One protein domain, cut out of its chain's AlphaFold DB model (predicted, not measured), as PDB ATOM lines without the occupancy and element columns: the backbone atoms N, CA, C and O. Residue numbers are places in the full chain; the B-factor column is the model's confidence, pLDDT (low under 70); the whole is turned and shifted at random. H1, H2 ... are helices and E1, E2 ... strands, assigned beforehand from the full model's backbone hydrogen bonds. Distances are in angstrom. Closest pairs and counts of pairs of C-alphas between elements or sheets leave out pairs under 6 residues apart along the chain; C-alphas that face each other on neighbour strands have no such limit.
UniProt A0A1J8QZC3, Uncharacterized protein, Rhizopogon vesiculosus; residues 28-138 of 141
ATOM      1  N   ASP A  28     -21.711   0.530 -51.094       77.50
ATOM      2  CA  ASP A  28     -21.574   0.488 -49.642       77.50
ATOM      3  C   ASP A  28     -21.599  -0.955 -49.146       77.50
ATOM      4  O   ASP A  28     -20.754  -1.342 -48.351       77.50
ATOM      5  N   LEU A  29     -22.463  -1.810 -49.708       80.69
ATOM      6  CA  LEU A  29     -22.442  -3.246 -49.425       80.69
ATOM      7  C   LEU A  29     -21.115  -3.884 -49.854       80.69
ATOM      8  O   LEU A  29     -20.533  -4.648 -49.090       80.69
ATOM      9  N   LEU A  30     -20.620  -3.587 -51.061       83.00
ATOM     10  CA  LEU A  30     -19.343  -4.141 -51.519       83.00
ATOM     11  C   LEU A  30     -18.186  -3.657 -50.639       83.00
ATOM     12  O   LEU A  30     -17.338  -4.455 -50.252       83.00
ATOM     13  N   THR A  31     -18.166  -2.370 -50.302       83.75
ATOM     14  CA  THR A  31     -17.151  -1.780 -49.422       83.75
ATOM     15  C   THR A  31     -17.210  -2.410 -48.037       83.75
ATOM     16  O   THR A  31     -16.180  -2.848 -47.530       83.75
ATOM     17  N   ALA A  32     -18.407  -2.556 -47.468       84.38
ATOM     18  CA  ALA A  32     -18.616  -3.195 -46.179       84.38
ATOM     19  C   ALA A  32     -18.145  -4.653 -46.188       84.38
ATOM     20  O   ALA A  32     -17.425  -5.065 -45.282       84.38
ATOM     21  N   LEU A  33     -18.481  -5.424 -47.227       86.12
ATOM     22  CA  LEU A  33     -18.028  -6.810 -47.385       86.12
ATOM     23  C   LEU A  33     -16.502  -6.911 -47.501       86.12
ATOM     24  O   LEU A  33     -15.905  -7.803 -46.907       86.12
ATOM     25  N   LEU A  34     -15.863  -5.997 -48.235       87.19
ATOM     26  CA  LEU A  34     -14.405  -5.962 -48.376       87.19
ATOM     27  C   LEU A  34     -13.693  -5.500 -47.095       87.19
ATOM     28  O   LEU A  34     -12.571  -5.927 -46.836       87.19
ATOM     29  N   ALA A  35     -14.328  -4.633 -46.305       87.31
ATOM     30  CA  ALA A  35     -13.808  -4.127 -45.035       87.31
ATOM     31  C   ALA A  35     -14.114  -5.049 -43.841       87.31
ATOM     32  O   ALA A  35     -13.630  -4.816 -42.730       87.31
ATOM     33  N   THR A  36     -14.930  -6.081 -44.050       90.62
ATOM     34  CA  THR A  36     -15.362  -6.999 -43.003       90.62
ATOM     35  C   THR A  36     -14.230  -7.936 -42.591       90.62
ATOM     36  O   THR A  36     -13.582  -8.571 -43.418       90.62
ATOM     37  N   TYR A  37     -14.036  -8.074 -41.282       90.50
ATOM     38  CA  TYR A  37     -13.077  -9.009 -40.703       90.50
ATOM     39  C   TYR A  37     -13.594 -10.455 -40.681       90.50
ATOM     40  O   TYR A  37     -12.822 -11.393 -40.873       90.50
ATOM     41  N   VAL A  38     -14.893 -10.643 -40.437       91.44
ATOM     42  CA  VAL A  38     -15.526 -11.964 -40.337       91.44
ATOM     43  C   VAL A  38     -16.948 -11.944 -40.891       91.44
ATOM     44  O   VAL A  38     -17.672 -10.972 -40.685       91.44
ATOM     45  N   LEU A  39     -17.319 -13.025 -41.581       91.50
ATOM     46  CA  LEU A  39     -18.659 -13.281 -42.099       91.50
ATOM     47  C   LEU A  39     -19.199 -14.575 -41.478       91.50
ATOM     48  O   LEU A  39     -18.702 -15.647 -41.816       91.50
ATOM     49  N   ASP A  40     -20.192 -14.467 -40.593       92.75
ATOM     50  CA  ASP A  40     -20.815 -15.617 -39.911       92.75
ATOM     51  C   ASP A  40     -22.345 -15.667 -40.121       92.75
ATOM     52  O   ASP A  40     -22.938 -14.861 -40.841       92.75
ATOM     53  N   GLU A  41     -22.998 -16.622 -39.466       92.12
ATOM     54  CA  GLU A  41     -24.452 -16.763 -39.408       92.12
ATOM     55  C   GLU A  41     -24.896 -16.801 -37.946       92.12
ATOM     56  O   GLU A  41     -24.263 -17.446 -37.107       92.12
ATOM     57  N   ILE A  42     -25.972 -16.083 -37.632       91.38
ATOM     58  CA  ILE A  42     -26.472 -15.891 -36.273       91.38
ATOM     59  C   ILE A  42     -27.993 -15.952 -36.296       91.38
ATOM     60  O   ILE A  42     -28.650 -15.253 -37.063       91.38
ATOM     61  N   SER A  43     -28.568 -16.759 -35.415       88.75
ATOM     62  CA  SER A  43     -30.000 -16.714 -35.145       88.75
ATOM     63  C   SER A  43     -30.331 -15.608 -34.145       88.75
ATOM     64  O   SER A  43     -29.552 -15.344 -33.233       88.75
ATOM     65  N   ASP A  44     -31.534 -15.061 -34.201       85.31
ATOM     66  CA  ASP A  44     -32.053 -14.076 -33.240       85.31
ATOM     67  C   ASP A  44     -32.393 -14.611 -31.833       85.31
ATOM     68  O   ASP A  44     -33.216 -14.033 -31.114       85.31
ATOM     69  N   ALA A  45     -31.769 -15.717 -31.434       82.31
ATOM     70  CA  ALA A  45     -32.020 -16.377 -30.165       82.31
ATOM     71  C   ALA A  45     -31.856 -15.390 -29.003       82.31
ATOM     72  O   ALA A  45     -30.940 -14.566 -28.988       82.31
ATOM     73  N   ASN A  46     -32.749 -15.502 -28.016       82.25
ATOM     74  CA  ASN A  46     -32.790 -14.630 -26.840       82.25
ATOM     75  C   ASN A  46     -32.992 -13.134 -27.174       82.25
ATOM     76  O   ASN A  46     -32.315 -12.287 -26.610       82.25
ATOM     77  N   ASP A  47     -33.907 -12.803 -28.094       78.00
ATOM     78  CA  ASP A  47     -34.285 -11.410 -28.426       78.00
ATOM     79  C   ASP A  47     -33.084 -10.506 -28.768       78.00
ATOM     80  O   ASP A  47     -32.977  -9.365 -28.311       78.00
ATOM     81  N   LEU A  48     -32.178 -11.025 -29.604       83.31
ATOM     82  CA  LEU A  48     -30.955 -10.356 -30.069       83.31
ATOM     83  C   LEU A  48     -29.840 -10.183 -29.022       83.31
ATOM     84  O   LEU A  48     -28.798  -9.624 -29.367       83.31
ATOM     85  N   ASP A  49     -29.971 -10.713 -27.802       86.31
ATOM     86  CA  ASP A  49     -28.870 -10.687 -26.822       86.31
ATOM     87  C   ASP A  49     -27.615 -11.383 -27.381       86.31
ATOM     88  O   ASP A  49     -26.492 -10.891 -27.245       86.31
ATOM     89  N   SER A  50     -27.806 -12.485 -28.118       87.12
ATOM     90  CA  SER A  50     -26.724 -13.192 -28.811       87.12
ATOM     91  C   SER A  50     -26.069 -12.362 -29.924       87.12
ATOM     92  O   SER A  50     -24.890 -12.555 -30.213       87.12
ATOM     93  N   VAL A  51     -26.791 -11.413 -30.530       91.00
ATOM     94  CA  VAL A  51     -26.232 -10.499 -31.540       91.00
ATOM     95  C   VAL A  51     -25.342  -9.451 -30.879       91.00
ATOM     96  O   VAL A  51     -24.256  -9.160 -31.382       91.00
ATOM     97  N   GLU A  52     -25.755  -8.904 -29.733       91.94
ATOM     98  CA  GLU A  52     -24.920  -7.961 -28.987       91.94
ATOM     99  C   GLU A  52     -23.624  -8.626 -28.505       91.94
ATOM    100  O   GLU A  52     -22.537  -8.079 -28.713       91.94
ATOM    101  N   GLU A  53     -23.717  -9.819 -27.910       91.44
ATOM    102  CA  GLU A  53     -22.544 -10.591 -27.484       91.44
ATOM    103  C   GLU A  53     -21.607 -10.876 -28.665       91.44
ATOM    104  O   GLU A  53     -20.392 -10.659 -28.574       91.44
ATOM    105  N   TYR A  54     -22.176 -11.285 -29.801       92.88
ATOM    106  CA  TYR A  54     -21.418 -11.528 -31.019       92.88
ATOM    107  C   TYR A  54     -20.659 -10.283 -31.486       92.88
ATOM    108  O   TYR A  54     -19.455 -10.363 -31.734       92.88
ATOM    109  N   ILE A  55     -21.323  -9.127 -31.571       93.44
ATOM    110  CA  ILE A  55     -20.680  -7.877 -31.995       93.44
ATOM    111  C   ILE A  55     -19.580  -7.468 -31.021       93.44
ATOM    112  O   ILE A  55     -18.500  -7.063 -31.456       93.44
ATOM    113  N   ARG A  56     -19.807  -7.618 -29.711       93.50
ATOM    114  CA  ARG A  56     -18.786  -7.329 -28.696       93.50
ATOM    115  C   ARG A  56     -17.535  -8.177 -28.887       93.50
ATOM    116  O   ARG A  56     -16.425  -7.651 -28.809       93.50
ATOM    117  N   MET A  57     -17.719  -9.459 -29.188       93.44
ATOM    118  CA  MET A  57     -16.624 -10.397 -29.405       93.44
ATOM    119  C   MET A  57     -15.918 -10.178 -30.751       93.44
ATOM    120  O   MET A  57     -14.697 -10.049 -30.796       93.44
ATOM    121  N   LYS A  58     -16.664 -10.163 -31.860       95.38
ATOM    122  CA  LYS A  58     -16.106 -10.171 -33.223       95.38
ATOM    123  C   LYS A  58     -15.733  -8.792 -33.744       95.38
ATOM    124  O   LYS A  58     -14.752  -8.672 -34.471       95.38
ATOM    125  N   GLY A  59     -16.469  -7.759 -33.340       93.88
ATOM    126  CA  GLY A  59     -16.139  -6.367 -33.639       93.88
ATOM    127  C   GLY A  59     -14.976  -5.826 -32.808       93.88
ATOM    128  O   GLY A  59     -14.571  -4.689 -33.037       93.88
ATOM    129  N   VAL A  60     -14.442  -6.615 -31.859       94.25
ATOM    130  CA  VAL A  60     -13.349  -6.246 -30.939       94.25
ATOM    131  C   VAL A  60     -13.649  -4.901 -30.281       94.25
ATOM    132  O   VAL A  60     -13.020  -3.884 -30.557       94.25
ATOM    133  N   VAL A  61     -14.705  -4.867 -29.470       93.75
ATOM    134  CA  VAL A  61     -15.216  -3.603 -28.938       93.75
ATOM    135  C   VAL A  61     -14.246  -2.989 -27.933       93.75
ATOM    136  O   VAL A  61     -13.838  -3.625 -26.959       93.75
ATOM    137  N   ASP A  62     -13.930  -1.711 -28.134       93.31
ATOM    138  CA  ASP A  62     -13.228  -0.907 -27.143       93.31
ATOM    139  C   ASP A  62     -14.173  -0.607 -25.975       93.31
ATOM    140  O   ASP A  62     -15.089   0.208 -26.089       93.31
ATOM    141  N   ASN A  63     -13.941  -1.251 -24.833       89.56
ATOM    142  CA  ASN A  63     -14.781  -1.107 -23.644       89.56
ATOM    143  C   ASN A  63     -14.780   0.306 -23.038       89.56
ATOM    144  O   ASN A  63     -15.677   0.621 -22.261       89.56
ATOM    145  N   SER A  64     -13.803   1.159 -23.366       90.12
ATOM    146  CA  SER A  64     -13.756   2.535 -22.856       90.12
ATOM    147  C   SER A  64     -14.748   3.464 -23.562       90.12
ATOM    148  O   SER A  64     -15.274   4.387 -22.941       90.12
ATOM    149  N   VAL A  65     -15.033   3.199 -24.842       90.00
ATOM    150  CA  VAL A  65     -15.899   4.035 -25.694       90.00
ATOM    151  C   VAL A  65     -17.109   3.287 -26.261       90.00
ATOM    152  O   VAL A  65     -17.993   3.910 -26.841       90.00
ATOM    153  N   GLY A  66     -17.170   1.963 -26.104       93.12
ATOM    154  CA  GLY A  66     -18.261   1.112 -26.581       93.12
ATOM    155  C   GLY A  66     -18.352   0.998 -28.104       93.12
ATOM    156  O   GLY A  66     -19.454   0.832 -28.628       93.12
ATOM    157  N   ARG A  67     -17.224   1.117 -28.818       95.62
ATOM    158  CA  ARG A  67     -17.172   1.116 -30.292       95.62
ATOM    159  C   ARG A  67     -16.480  -0.116 -30.852       95.62
ATOM    160  O   ARG A  67     -15.496  -0.573 -30.273       95.62
ATOM    161  N   THR A  68     -16.960  -0.615 -31.986       95.19
ATOM    162  CA  THR A  68     -16.268  -1.656 -32.758       95.19
ATOM    163  C   THR A  68     -14.905  -1.145 -33.227       95.19
ATOM    164  O   THR A  68     -14.770   0.008 -33.631       95.19
ATOM    165  N   GLN A  69     -13.875  -1.982 -33.176       95.06
ATOM    166  CA  GLN A  69     -12.571  -1.694 -33.784       95.06
ATOM    167  C   GLN A  69     -12.430  -2.353 -35.159       95.06
ATOM    168  O   GLN A  69     -11.646  -1.882 -35.981       95.06
ATOM    169  N   LEU A  70     -13.195  -3.417 -35.417       94.31
ATOM    170  CA  LEU A  70     -13.210  -4.159 -36.674       94.31
ATOM    171  C   LEU A  70     -14.612  -4.163 -37.286       94.31
ATOM    172  O   LEU A  70     -15.609  -4.196 -36.563       94.31
ATOM    173  N   GLY A  71     -14.670  -4.165 -38.619       93.19
ATOM    174  CA  GLY A  71     -15.914  -4.375 -39.350       93.19
ATOM    175  C   GLY A  71     -16.378  -5.830 -39.259       93.19
ATOM    176  O   GLY A  71     -15.560  -6.751 -39.270       93.19
ATOM    177  N   VAL A  72     -17.686  -6.045 -39.183       94.94
ATOM    178  CA  VAL A  72     -18.313  -7.360 -39.005       94.94
ATOM    179  C   VAL A  72     -19.463  -7.507 -39.991       94.94
ATOM    180  O   VAL A  72     -20.238  -6.569 -40.172       94.94
ATOM    181  N   ALA A  73     -19.617  -8.689 -40.580       94.69
ATOM    182  CA  ALA A  73     -20.814  -9.037 -41.327       94.69
ATOM    183  C   ALA A  73     -21.360 -10.372 -40.841       94.69
ATOM    184  O   ALA A  73     -20.614 -11.263 -40.444       94.69
ATOM    185  N   PHE A  74     -22.673 -10.522 -40.865       93.44
ATOM    186  CA  PHE A  74     -23.297 -11.791 -40.530       93.44
ATOM    187  C   PHE A  74     -24.702 -11.871 -41.100       93.44
ATOM    188  O   PHE A  74     -25.384 -10.861 -41.268       93.44
ATOM    189  N   TRP A  75     -25.155 -13.086 -41.370       92.19
ATOM    190  CA  TRP A  75     -26.562 -13.332 -41.636       92.19
ATOM    191  C   TRP A  75     -27.331 -13.438 -40.327       92.19
ATOM    192  O   TRP A  75     -26.985 -14.260 -39.485       92.19
ATOM    193  N   LEU A  76     -28.388 -12.642 -40.177       90.88
ATOM    194  CA  LEU A  76     -29.335 -12.751 -39.074       90.88
ATOM    195  C   LEU A  76     -30.596 -13.474 -39.546       90.88
ATOM    196  O   LEU A  76     -31.228 -13.009 -40.492       90.88
ATOM    197  N   TYR A  77     -30.972 -14.571 -38.891       87.81
ATOM    198  CA  TYR A  77     -32.168 -15.360 -39.216       87.81
ATOM    199  C   TYR A  77     -32.990 -15.699 -37.967       87.81
ATOM    200  O   TYR A  77     -32.506 -15.583 -36.840       87.81
ATOM    201  N   HIS A  78     -34.250 -16.101 -38.148       86.31
ATOM    202  CA  HIS A  78     -35.100 -16.463 -37.015       86.31
ATOM    203  C   HIS A  78     -34.687 -17.796 -36.388       86.31
ATOM    204  O   HIS A  78     -34.396 -18.776 -37.077       86.31
ATOM    205  N   SER A  79     -34.699 -17.845 -35.064       85.44
ATOM    206  CA  SER A  79     -34.429 -19.052 -34.293       85.44
ATOM    207  C   SER A  79     -35.418 -20.160 -34.644       85.44
ATOM    208  O   SER A  79     -36.624 -19.939 -34.716       85.44
ATOM    209  N   GLY A  80     -34.905 -21.376 -34.829       82.50
ATOM    210  CA  GLY A  80     -35.709 -22.532 -35.235       82.50
ATOM    211  C   GLY A  80     -35.826 -22.731 -36.748       82.50
ATOM    212  O   GLY A  80     -36.456 -23.699 -37.162       82.50
ATOM    213  N   LEU A  81     -35.207 -21.864 -37.557       82.19
ATOM    214  CA  LEU A  81     -35.018 -22.082 -38.993       82.19
ATOM    215  C   LEU A  81     -33.644 -22.702 -39.284       82.19
ATOM    216  O   LEU A  81     -32.703 -22.555 -38.498       82.19
ATOM    217  N   ASP A  82     -33.522 -23.353 -40.442       81.56
ATOM    218  CA  ASP A  82     -32.304 -24.037 -40.906       81.56
ATOM    219  C   ASP A  82     -31.281 -23.060 -41.517       81.56
ATOM    220  O   ASP A  82     -30.790 -23.249 -42.630       81.56
ATOM    221  N   GLY A  83     -30.967 -21.988 -40.790       85.12
ATOM    222  CA  GLY A  83     -30.042 -20.954 -41.243       85.12
ATOM    223  C   GLY A  83     -30.693 -19.882 -42.128       85.12
ATOM    224  O   GLY A  83     -31.920 -19.790 -42.234       85.12
ATOM    225  N   PRO A  84     -29.879 -19.020 -42.762       85.31
ATOM    226  CA  PRO A  84     -30.373 -17.888 -43.545       85.31
ATOM    227  C   PRO A  84     -30.964 -18.273 -44.904       85.31
ATOM    228  O   PRO A  84     -31.657 -17.452 -45.510       85.31
ATOM    229  N   TYR A  85     -30.716 -19.498 -45.368       83.25
ATOM    230  CA  TYR A  85     -31.272 -20.060 -46.594       83.25
ATOM    231  C   TYR A  85     -31.652 -21.522 -46.373       83.25
ATOM    232  O   TYR A  85     -30.873 -22.277 -45.800       83.25
ATOM    233  N   HIS A  86     -32.800 -21.935 -46.902       82.00
ATOM    234  CA  HIS A  86     -33.278 -23.311 -46.848       82.00
ATOM    235  C   HIS A  86     -33.544 -23.832 -48.264       82.00
ATOM    236  O   HIS A  86     -34.247 -23.206 -49.058       82.00
ATOM    237  N   GLY A  87     -32.951 -24.976 -48.604       76.94
ATOM    238  CA  GLY A  87     -33.189 -25.639 -49.886       76.94
ATOM    239  C   GLY A  87     -34.503 -26.415 -49.865       76.94
ATOM    240  O   GLY A  87     -34.706 -27.255 -48.994       76.94
ATOM    241  N   LEU A  88     -35.367 -26.172 -50.845       82.06
ATOM    242  CA  LEU A  88     -36.633 -26.875 -51.031       82.06
ATOM    243  C   LEU A  88     -36.504 -28.022 -52.041       82.06
ATOM    244  O   LEU A  88     -35.598 -28.069 -52.883       82.06
ATOM    245  N   GLU A  89     -37.476 -28.935 -52.001       81.94
ATOM    246  CA  GLU A  89     -37.617 -29.981 -53.013       81.94
ATOM    247  C   GLU A  89     -37.767 -29.358 -54.415       81.94
ATOM    248  O   GLU A  89     -38.475 -28.370 -54.613       81.94
ATOM    249  N   GLY A  90     -37.055 -29.910 -55.402       77.06
ATOM    250  CA  GLY A  90     -37.023 -29.365 -56.766       77.06
ATOM    251  C   GLY A  90     -35.985 -28.259 -57.003       77.06
ATOM    252  O   GLY A  90     -35.943 -27.706 -58.099       77.06
ATOM    253  N   GLY A  91     -35.125 -27.956 -56.022       73.12
ATOM    254  CA  GLY A  91     -33.979 -27.053 -56.194       73.12
ATOM    255  C   GLY A  91     -34.303 -25.565 -56.043       73.12
ATOM    256  O   GLY A  91     -33.456 -24.721 -56.340       73.12
ATOM    257  N   ALA A  92     -35.512 -25.234 -55.582       74.31
ATOM    258  CA  ALA A  92     -35.825 -23.890 -55.113       74.31
ATOM    259  C   ALA A  92     -35.107 -23.609 -53.779       74.31
ATOM    260  O   ALA A  92     -34.769 -24.530 -53.039       74.31
ATOM    261  N   VAL A  93     -34.863 -22.335 -53.478       76.25
ATOM    262  CA  VAL A  93     -34.221 -21.903 -52.229       76.25
ATOM    263  C   VAL A  93     -35.079 -20.813 -51.604       76.25
ATOM    264  O   VAL A  93     -35.338 -19.792 -52.244       76.25
ATOM    265  N   GLU A  94     -35.506 -21.029 -50.365       78.50
ATOM    266  CA  GLU A  94     -36.108 -20.002 -49.522       78.50
ATOM    267  C   GLU A  94     -35.025 -19.244 -48.756       78.50
ATOM    268  O   GLU A  94     -34.003 -19.804 -48.359       78.50
ATOM    269  N   ARG A  95     -35.238 -17.942 -48.566       80.38
ATOM    270  CA  ARG A  95     -34.339 -17.061 -47.821       80.38
ATOM    271  C   ARG A  95     -35.036 -16.635 -46.541       80.38
ATOM    272  O   ARG A  95     -36.107 -16.047 -46.599       80.38
ATOM    273  N   HIS A  96     -34.389 -16.885 -45.414       81.12
ATOM    274  CA  HIS A  96     -34.885 -16.567 -44.077       81.12
ATOM    275  C   HIS A  96     -34.056 -15.491 -43.372       81.12
ATOM    276  O   HIS A  96     -34.478 -14.949 -42.352       81.12
ATOM    277  N   GLY A  97     -32.856 -15.208 -43.887       83.12
ATOM    278  CA  GLY A  97     -31.919 -14.284 -43.267       83.12
ATOM    279  C   GLY A  97     -31.820 -12.923 -43.954       83.12
ATOM    280  O   GLY A  97     -31.925 -12.805 -45.181       83.12
ATOM    281  N   THR A  98     -31.515 -11.902 -43.157       87.50
ATOM    282  CA  THR A  98     -31.051 -10.585 -43.617       87.50
ATOM    283  C   THR A  98     -29.546 -10.479 -43.380       87.50
ATOM    284  O   THR A  98     -29.060 -10.837 -42.307       87.50
ATOM    285  N   LEU A  99     -28.795  -9.989 -44.368       89.50
ATOM    286  CA  LEU A  99     -27.370  -9.720 -44.191       89.50
ATOM    287  C   LEU A  99     -27.198  -8.431 -43.390       89.50
ATOM    288  O   LEU A  99     -27.662  -7.376 -43.812       89.50
ATOM    289  N   ILE A 100     -26.502  -8.494 -42.266       91.00
ATOM    290  CA  ILE A 100     -26.138  -7.326 -41.469       91.00
ATOM    291  C   ILE A 100     -24.663  -7.029 -41.706       91.00
ATOM    292  O   ILE A 100     -23.829  -7.933 -41.688       91.00
ATOM    293  N   THR A 101     -24.334  -5.758 -41.917       92.62
ATOM    294  CA  THR A 101     -22.944  -5.286 -42.004       92.62
ATOM    295  C   THR A 101     -22.737  -4.110 -41.062       92.62
ATOM    296  O   THR A 101     -23.558  -3.193 -41.028       92.62
ATOM    297  N   VAL A 102     -21.646  -4.140 -40.308       92.88
ATOM    298  CA  VAL A 102     -21.287  -3.141 -39.301       92.88
ATOM    299  C   VAL A 102     -19.850  -2.712 -39.552       92.88
ATOM    300  O   VAL A 102     -18.953  -3.550 -39.560       92.88
ATOM    301  N   GLU A 103     -19.609  -1.423 -39.763       93.81
ATOM    302  CA  GLU A 103     -18.255  -0.899 -39.941       93.81
ATOM    303  C   GLU A 103     -17.486  -0.790 -38.615       93.81
ATOM    304  O   GLU A 103     -18.047  -0.836 -37.514       93.81
ATOM    305  N   ALA A 104     -16.169  -0.609 -38.717       92.62
ATOM    306  CA  ALA A 104     -15.358  -0.207 -37.576       92.62
ATOM    307  C   ALA A 104     -15.773   1.196 -37.091       92.62
ATOM    308  O   ALA A 104     -16.036   2.092 -37.886       92.62
ATOM    309  N   GLY A 105     -15.790   1.390 -35.775       93.25
ATOM    310  CA  GLY A 105     -16.106   2.644 -35.092       93.25
ATOM    311  C   GLY A 105     -17.587   2.856 -34.765       93.25
ATOM    312  O   GLY A 105     -17.916   3.855 -34.121       93.25
ATOM    313  N   VAL A 106     -18.464   1.919 -35.133       94.12
ATOM    314  CA  VAL A 106     -19.888   1.937 -34.767       94.12
ATOM    315  C   VAL A 106     -20.056   1.737 -33.257       94.12
ATOM    316  O   VAL A 106     -19.402   0.887 -32.651       94.12
ATOM    317  N   VAL A 107     -20.948   2.516 -32.638       94.94
ATOM    318  CA  VAL A 107     -21.303   2.389 -31.217       94.94
ATOM    319  C   VAL A 107     -22.259   1.210 -31.034       94.94
ATOM    320  O   VAL A 107     -23.356   1.197 -31.586       94.94
ATOM    321  N   VAL A 108     -21.870   0.232 -30.216       92.38
ATOM    322  CA  VAL A 108     -22.585  -1.055 -30.094       92.38
ATOM    323  C   VAL A 108     -24.006  -0.879 -29.571       92.38
ATOM    324  O   VAL A 108     -24.940  -1.453 -30.117       92.38
ATOM    325  N   ASN A 109     -24.193  -0.046 -28.547       91.50
ATOM    326  CA  ASN A 109     -25.514   0.153 -27.951       91.50
ATOM    327  C   ASN A 109     -26.483   0.851 -28.922       91.50
ATOM    328  O   ASN A 109     -27.677   0.549 -28.921       91.50
ATOM    329  N   GLU A 110     -25.977   1.771 -29.749       91.88
ATOM    330  CA  GLU A 110     -26.766   2.440 -30.790       91.88
ATOM    331  C   GLU A 110     -27.137   1.448 -31.890       91.88
ATOM    332  O   GLU A 110     -28.308   1.355 -32.250       91.88
ATOM    333  N   PHE A 111     -26.169   0.646 -32.344       92.75
ATOM    334  CA  PHE A 111     -26.395  -0.444 -33.288       92.75
ATOM    335  C   PHE A 111     -27.489  -1.407 -32.807       92.75
ATOM    336  O   PHE A 111     -28.460  -1.618 -33.528       92.75
ATOM    337  N   THR A 112     -27.380  -1.957 -31.591       89.94
ATOM    338  CA  THR A 112     -28.352  -2.938 -31.077       89.94
ATOM    339  C   THR A 112     -29.744  -2.321 -30.946       89.94
ATOM    340  O   THR A 112     -30.745  -2.953 -31.290       89.94
ATOM    341  N   SER A 113     -29.819  -1.067 -30.488       89.25
ATOM    342  CA  SER A 113     -31.087  -0.340 -30.364       89.25
ATOM    343  C   SER A 113     -31.739  -0.114 -31.726       89.25
ATOM    344  O   SER A 113     -32.927  -0.379 -31.899       89.25
ATOM    345  N   GLU A 114     -30.961   0.336 -32.708       90.31
ATOM    346  CA  GLU A 114     -31.441   0.607 -34.057       90.31
ATOM    347  C   GLU A 114     -31.832  -0.681 -34.792       90.31
ATOM    348  O   GLU A 114     -32.895  -0.741 -35.409       90.31
ATOM    349  N   LEU A 115     -31.039  -1.747 -34.663       89.38
ATOM    350  CA  LEU A 115     -31.377  -3.062 -35.201       89.38
ATOM    351  C   LEU A 115     -32.719  -3.549 -34.639       89.38
ATOM    352  O   LEU A 115     -33.608  -3.930 -35.402       89.38
ATOM    353  N   ARG A 116     -32.918  -3.466 -33.317       87.69
ATOM    354  CA  ARG A 116     -34.193  -3.831 -32.685       87.69
ATOM    355  C   ARG A 116     -35.344  -2.951 -33.189       87.69
ATOM    356  O   ARG A 116     -36.426  -3.469 -33.459       87.69
ATOM    357  N   ASN A 117     -35.129  -1.650 -33.390       86.25
ATOM    358  CA  ASN A 117     -36.146  -0.755 -33.960       86.25
ATOM    359  C   ASN A 117     -36.553  -1.160 -35.386       86.25
ATOM    360  O   ASN A 117     -37.739  -1.139 -35.708       86.25
ATOM    361  N   ARG A 118     -35.600  -1.570 -36.231       84.56
ATOM    362  CA  ARG A 118     -35.878  -2.012 -37.612       84.56
ATOM    363  C   ARG A 118     -36.631  -3.342 -37.658       84.56
ATOM    364  O   ARG A 118     -37.560  -3.510 -38.454       84.56
ATOM    365  N   LEU A 119     -36.278  -4.267 -36.766       81.81
ATOM    366  CA  LEU A 119     -36.875  -5.607 -36.694       81.81
ATOM    367  C   LEU A 119     -38.203  -5.647 -35.922       81.81
ATOM    368  O   LEU A 119     -38.941  -6.631 -35.998       81.81
ATOM    369  N   THR A 120     -38.556  -4.577 -35.209       77.75
ATOM    370  CA  THR A 120     -39.833  -4.470 -34.496       77.75
ATOM    371  C   THR A 120     -40.888  -3.705 -35.300       77.75
ATOM    372  O   THR A 120     -40.605  -2.878 -36.166       77.75
ATOM    373  N   LYS A 121     -42.161  -3.992 -35.025       72.00
ATOM    374  CA  LYS A 121     -43.318  -3.215 -35.488       72.00
ATOM    375  C   LYS A 121     -44.291  -3.092 -34.319       72.00
ATOM    376  O   LYS A 121     -44.633  -4.082 -33.688       72.00
ATOM    377  N   ASN A 122     -44.712  -1.872 -33.984       73.62
ATOM    378  CA  ASN A 122     -45.542  -1.597 -32.799       73.62
ATOM    379  C   ASN A 122     -44.965  -2.166 -31.480       73.62
ATOM    380  O   ASN A 122     -45.719  -2.593 -30.609       73.62
ATOM    381  N   GLY A 123     -43.633  -2.204 -31.346       63.09
ATOM    382  CA  GLY A 123     -42.952  -2.739 -30.159       63.09
ATOM    383  C   GLY A 123     -42.900  -4.268 -30.068       63.09
ATOM    384  O   GLY A 123     -42.431  -4.788 -29.062       63.09
ATOM    385  N   VAL A 124     -43.361  -4.989 -31.095       67.69
ATOM    386  CA  VAL A 124     -43.263  -6.452 -31.189       67.69
ATOM    387  C   VAL A 124     -42.177  -6.810 -32.194       67.69
ATOM    388  O   VAL A 124     -42.141  -6.232 -33.278       67.69
ATOM    389  N   TYR A 125     -41.283  -7.729 -31.835       67.56
ATOM    390  CA  TYR A 125     -40.237  -8.234 -32.721       67.56
ATOM    391  C   TYR A 125     -40.836  -9.175 -33.775       67.56
ATOM    392  O   TYR A 125     -41.588 -10.085 -33.433       67.56
ATOM    393  N   TYR A 126     -40.515  -8.941 -35.048       68.75
ATOM    394  CA  TYR A 126     -40.986  -9.756 -36.178       68.75
ATOM    395  C   TYR A 126     -39.855 -10.457 -36.924       68.75
ATOM    396  O   TYR A 126     -40.117 -11.156 -37.898       68.75
ATOM    397  N   GLY A 127     -38.617 -10.276 -36.475       69.69
ATOM    398  CA  GLY A 127     -37.464 -10.825 -37.156       69.69
ATOM    399  C   GLY A 127     -37.139 -10.165 -38.491       69.69
ATOM    400  O   GLY A 127     -37.675  -9.099 -38.828       69.69
ATOM    401  N   PRO A 128     -36.196 -10.779 -39.224       69.69
ATOM    402  CA  PRO A 128     -35.864 -10.421 -40.595       69.69
ATOM    403  C   PRO A 128     -37.127 -10.346 -41.460       69.69
ATOM    404  O   PRO A 128     -37.990 -11.217 -41.387       69.69
ATOM    405  N   ARG A 129     -37.252  -9.296 -42.277       65.31
ATOM    406  CA  ARG A 129     -38.388  -9.133 -43.198       65.31
ATOM    407  C   ARG A 129     -37.994  -9.635 -44.583       65.31
ATOM    408  O   ARG A 129     -36.946  -9.236 -45.085       65.31
ATOM    409  N   ASP A 130     -38.860 -10.415 -45.230       59.84
ATOM    410  CA  ASP A 130     -38.594 -11.041 -46.541       59.84
ATOM    411  C   ASP A 130     -38.210 -10.045 -47.650       59.84
ATOM    412  O   ASP A 130     -37.498 -10.394 -48.595       59.84
ATOM    413  N   GLU A 131     -38.629  -8.785 -47.523       65.19
ATOM    414  CA  GLU A 131     -38.307  -7.701 -48.460       65.19
ATOM    415  C   GLU A 131     -36.913  -7.094 -48.229       65.19
ATOM    416  O   GLU A 131     -36.332  -6.516 -49.148       65.19
ATOM    417  N   ILE A 132     -36.345  -7.231 -47.026       65.50
ATOM    418  CA  ILE A 132     -35.059  -6.628 -46.659       65.50
ATOM    419  C   ILE A 132     -33.951  -7.669 -46.813       65.50
ATOM    420  O   ILE A 132     -33.883  -8.692 -46.122       65.50
ATOM    421  N   THR A 133     -33.061  -7.411 -47.765       75.00
ATOM    422  CA  THR A 133     -31.930  -8.296 -48.068       75.00
ATOM    423  C   THR A 133     -30.672  -7.954 -47.294       75.00
ATOM    424  O   THR A 133     -29.860  -8.840 -47.033       75.00
ATOM    425  N   HIS A 134     -30.522  -6.688 -46.910       82.50
ATOM    426  CA  HIS A 134     -29.307  -6.157 -46.314       82.50
ATOM    427  C   HIS A 134     -29.607  -4.938 -45.436       82.50
ATOM    428  O   HIS A 134     -30.401  -4.086 -45.820       82.50
ATOM    429  N   GLU A 135     -28.945  -4.864 -44.285       84.00
ATOM    430  CA  GLU A 135     -28.898  -3.694 -43.409       84.00
ATOM    431  C   GLU A 135     -27.434  -3.307 -43.165       84.00
ATOM    432  O   GLU A 135     -26.585  -4.145 -42.831       84.00
ATOM    433  N   HIS A 136     -27.129  -2.021 -43.324       87.25
ATOM    434  CA  HIS A 136     -25.785  -1.478 -43.165       87.25
ATOM    435  C   HIS A 136     -25.725  -0.450 -42.039       87.25
ATOM    436  O   HIS A 136     -26.596   0.416 -41.923       87.25
ATOM    437  N   PHE A 137     -24.678  -0.549 -41.224       88.69
ATOM    438  CA  PHE A 137     -24.398   0.337 -40.104       88.69
ATOM    439  C   PHE A 137     -22.976   0.879 -40.235       88.69
ATOM    440  O   PHE A 137     -22.007   0.127 -40.132       88.69
ATOM    441  N   ALA A 138     -22.869   2.190 -40.426       89.31
ATOM    442  CA  ALA A 138     -21.620   2.928 -40.573       89.31
ATOM    443  C   ALA A 138     -21.609   4.150 -39.648       89.31
ATOM    444  O   ALA A 138     -22.648   4.566 -39.127       89.31
TER     445      ALA A 138
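What this domain is: This is residues 28 to 138 of the 141 residues of an uncharacterized protein of Rhizopogon vesiculosus (UniProt A0A1J8QZC3). A twisted sheet of four strands makes the core, with the short helix H1 across one face and H2 along the other; H3 packs on H2 and grazes the sheet. The small hairpin E3 and E4 reaches beyond one end of the sheet. The printed part has 111 residues, with named elements in the order H1 E1 H2 E2 E3 E4 E5 H3 E6; the mixed sheet runs E1 E2 E5 E6. The class is mixed, helices and strands; the whole is compact, with a radius of gyration of the C-alphas of 14.1 A, and only just elongated, spanning 51 by 34 by 21 A.

How they stand to each other: E1, residues 36 to 43, is parallel to E2, residues 71 to 77, with N 42 and O 75 within hydrogen-bond range at 2.8 A. E2 is antiparallel to E5, residues 98 to 102, with N 74 and O 100 at 3.0 A. E5 is parallel to E6, residues 134 to 137, with N 137 and O 101 at 2.9 A. H2, residues 49 to 58, is on the sheet over E2 at a height of 9.0 A. H1, residues 28 to 35, is on the opposite face at a height of 8.0 A; its closest C-alpha pair with E5 is Ala 32 and Thr 101, 6.4 A. H3, residues 108 to 119, only grazes the sheet; its residues 108 to 112 touch H2, with the C-alphas of Glu 52 and Thr 112 closest at 6.4 A, at a steep tilt of 43 degrees, opposite ways. E1, H2, E2 form a strand-helix-strand unit, parallel neighbour strands joined through a helix, with a right-handed crossover; that of E5, H3, E6 is left-handed. The hairpin of E3, residues 85 to 87, and E4, residues 93 to 95, has N 86 and O 94 at 2.8 A; E4 runs on into E5 at 49 degrees. In H1, H2 and H3 every O i to N i+4 pair is within hydrogen-bond range.

Where its parts are: H1 begins at C-alpha 28 (-21.574, 0.488, -49.642) and E6 ends at C-alpha 137 (-24.398, 0.337, -40.104). E2 measures 19.6 A, E1 19.2 A and H3 16.4 A from first to last C-alpha.

The domain as a whole: The farthest C-alphas, Ser 64 and Gly 90, are 52.0 A apart. The printed part has no cut; the links H2 to E2 and H3 to E6 are long. Residues 123 to 132 have pLDDT under 70.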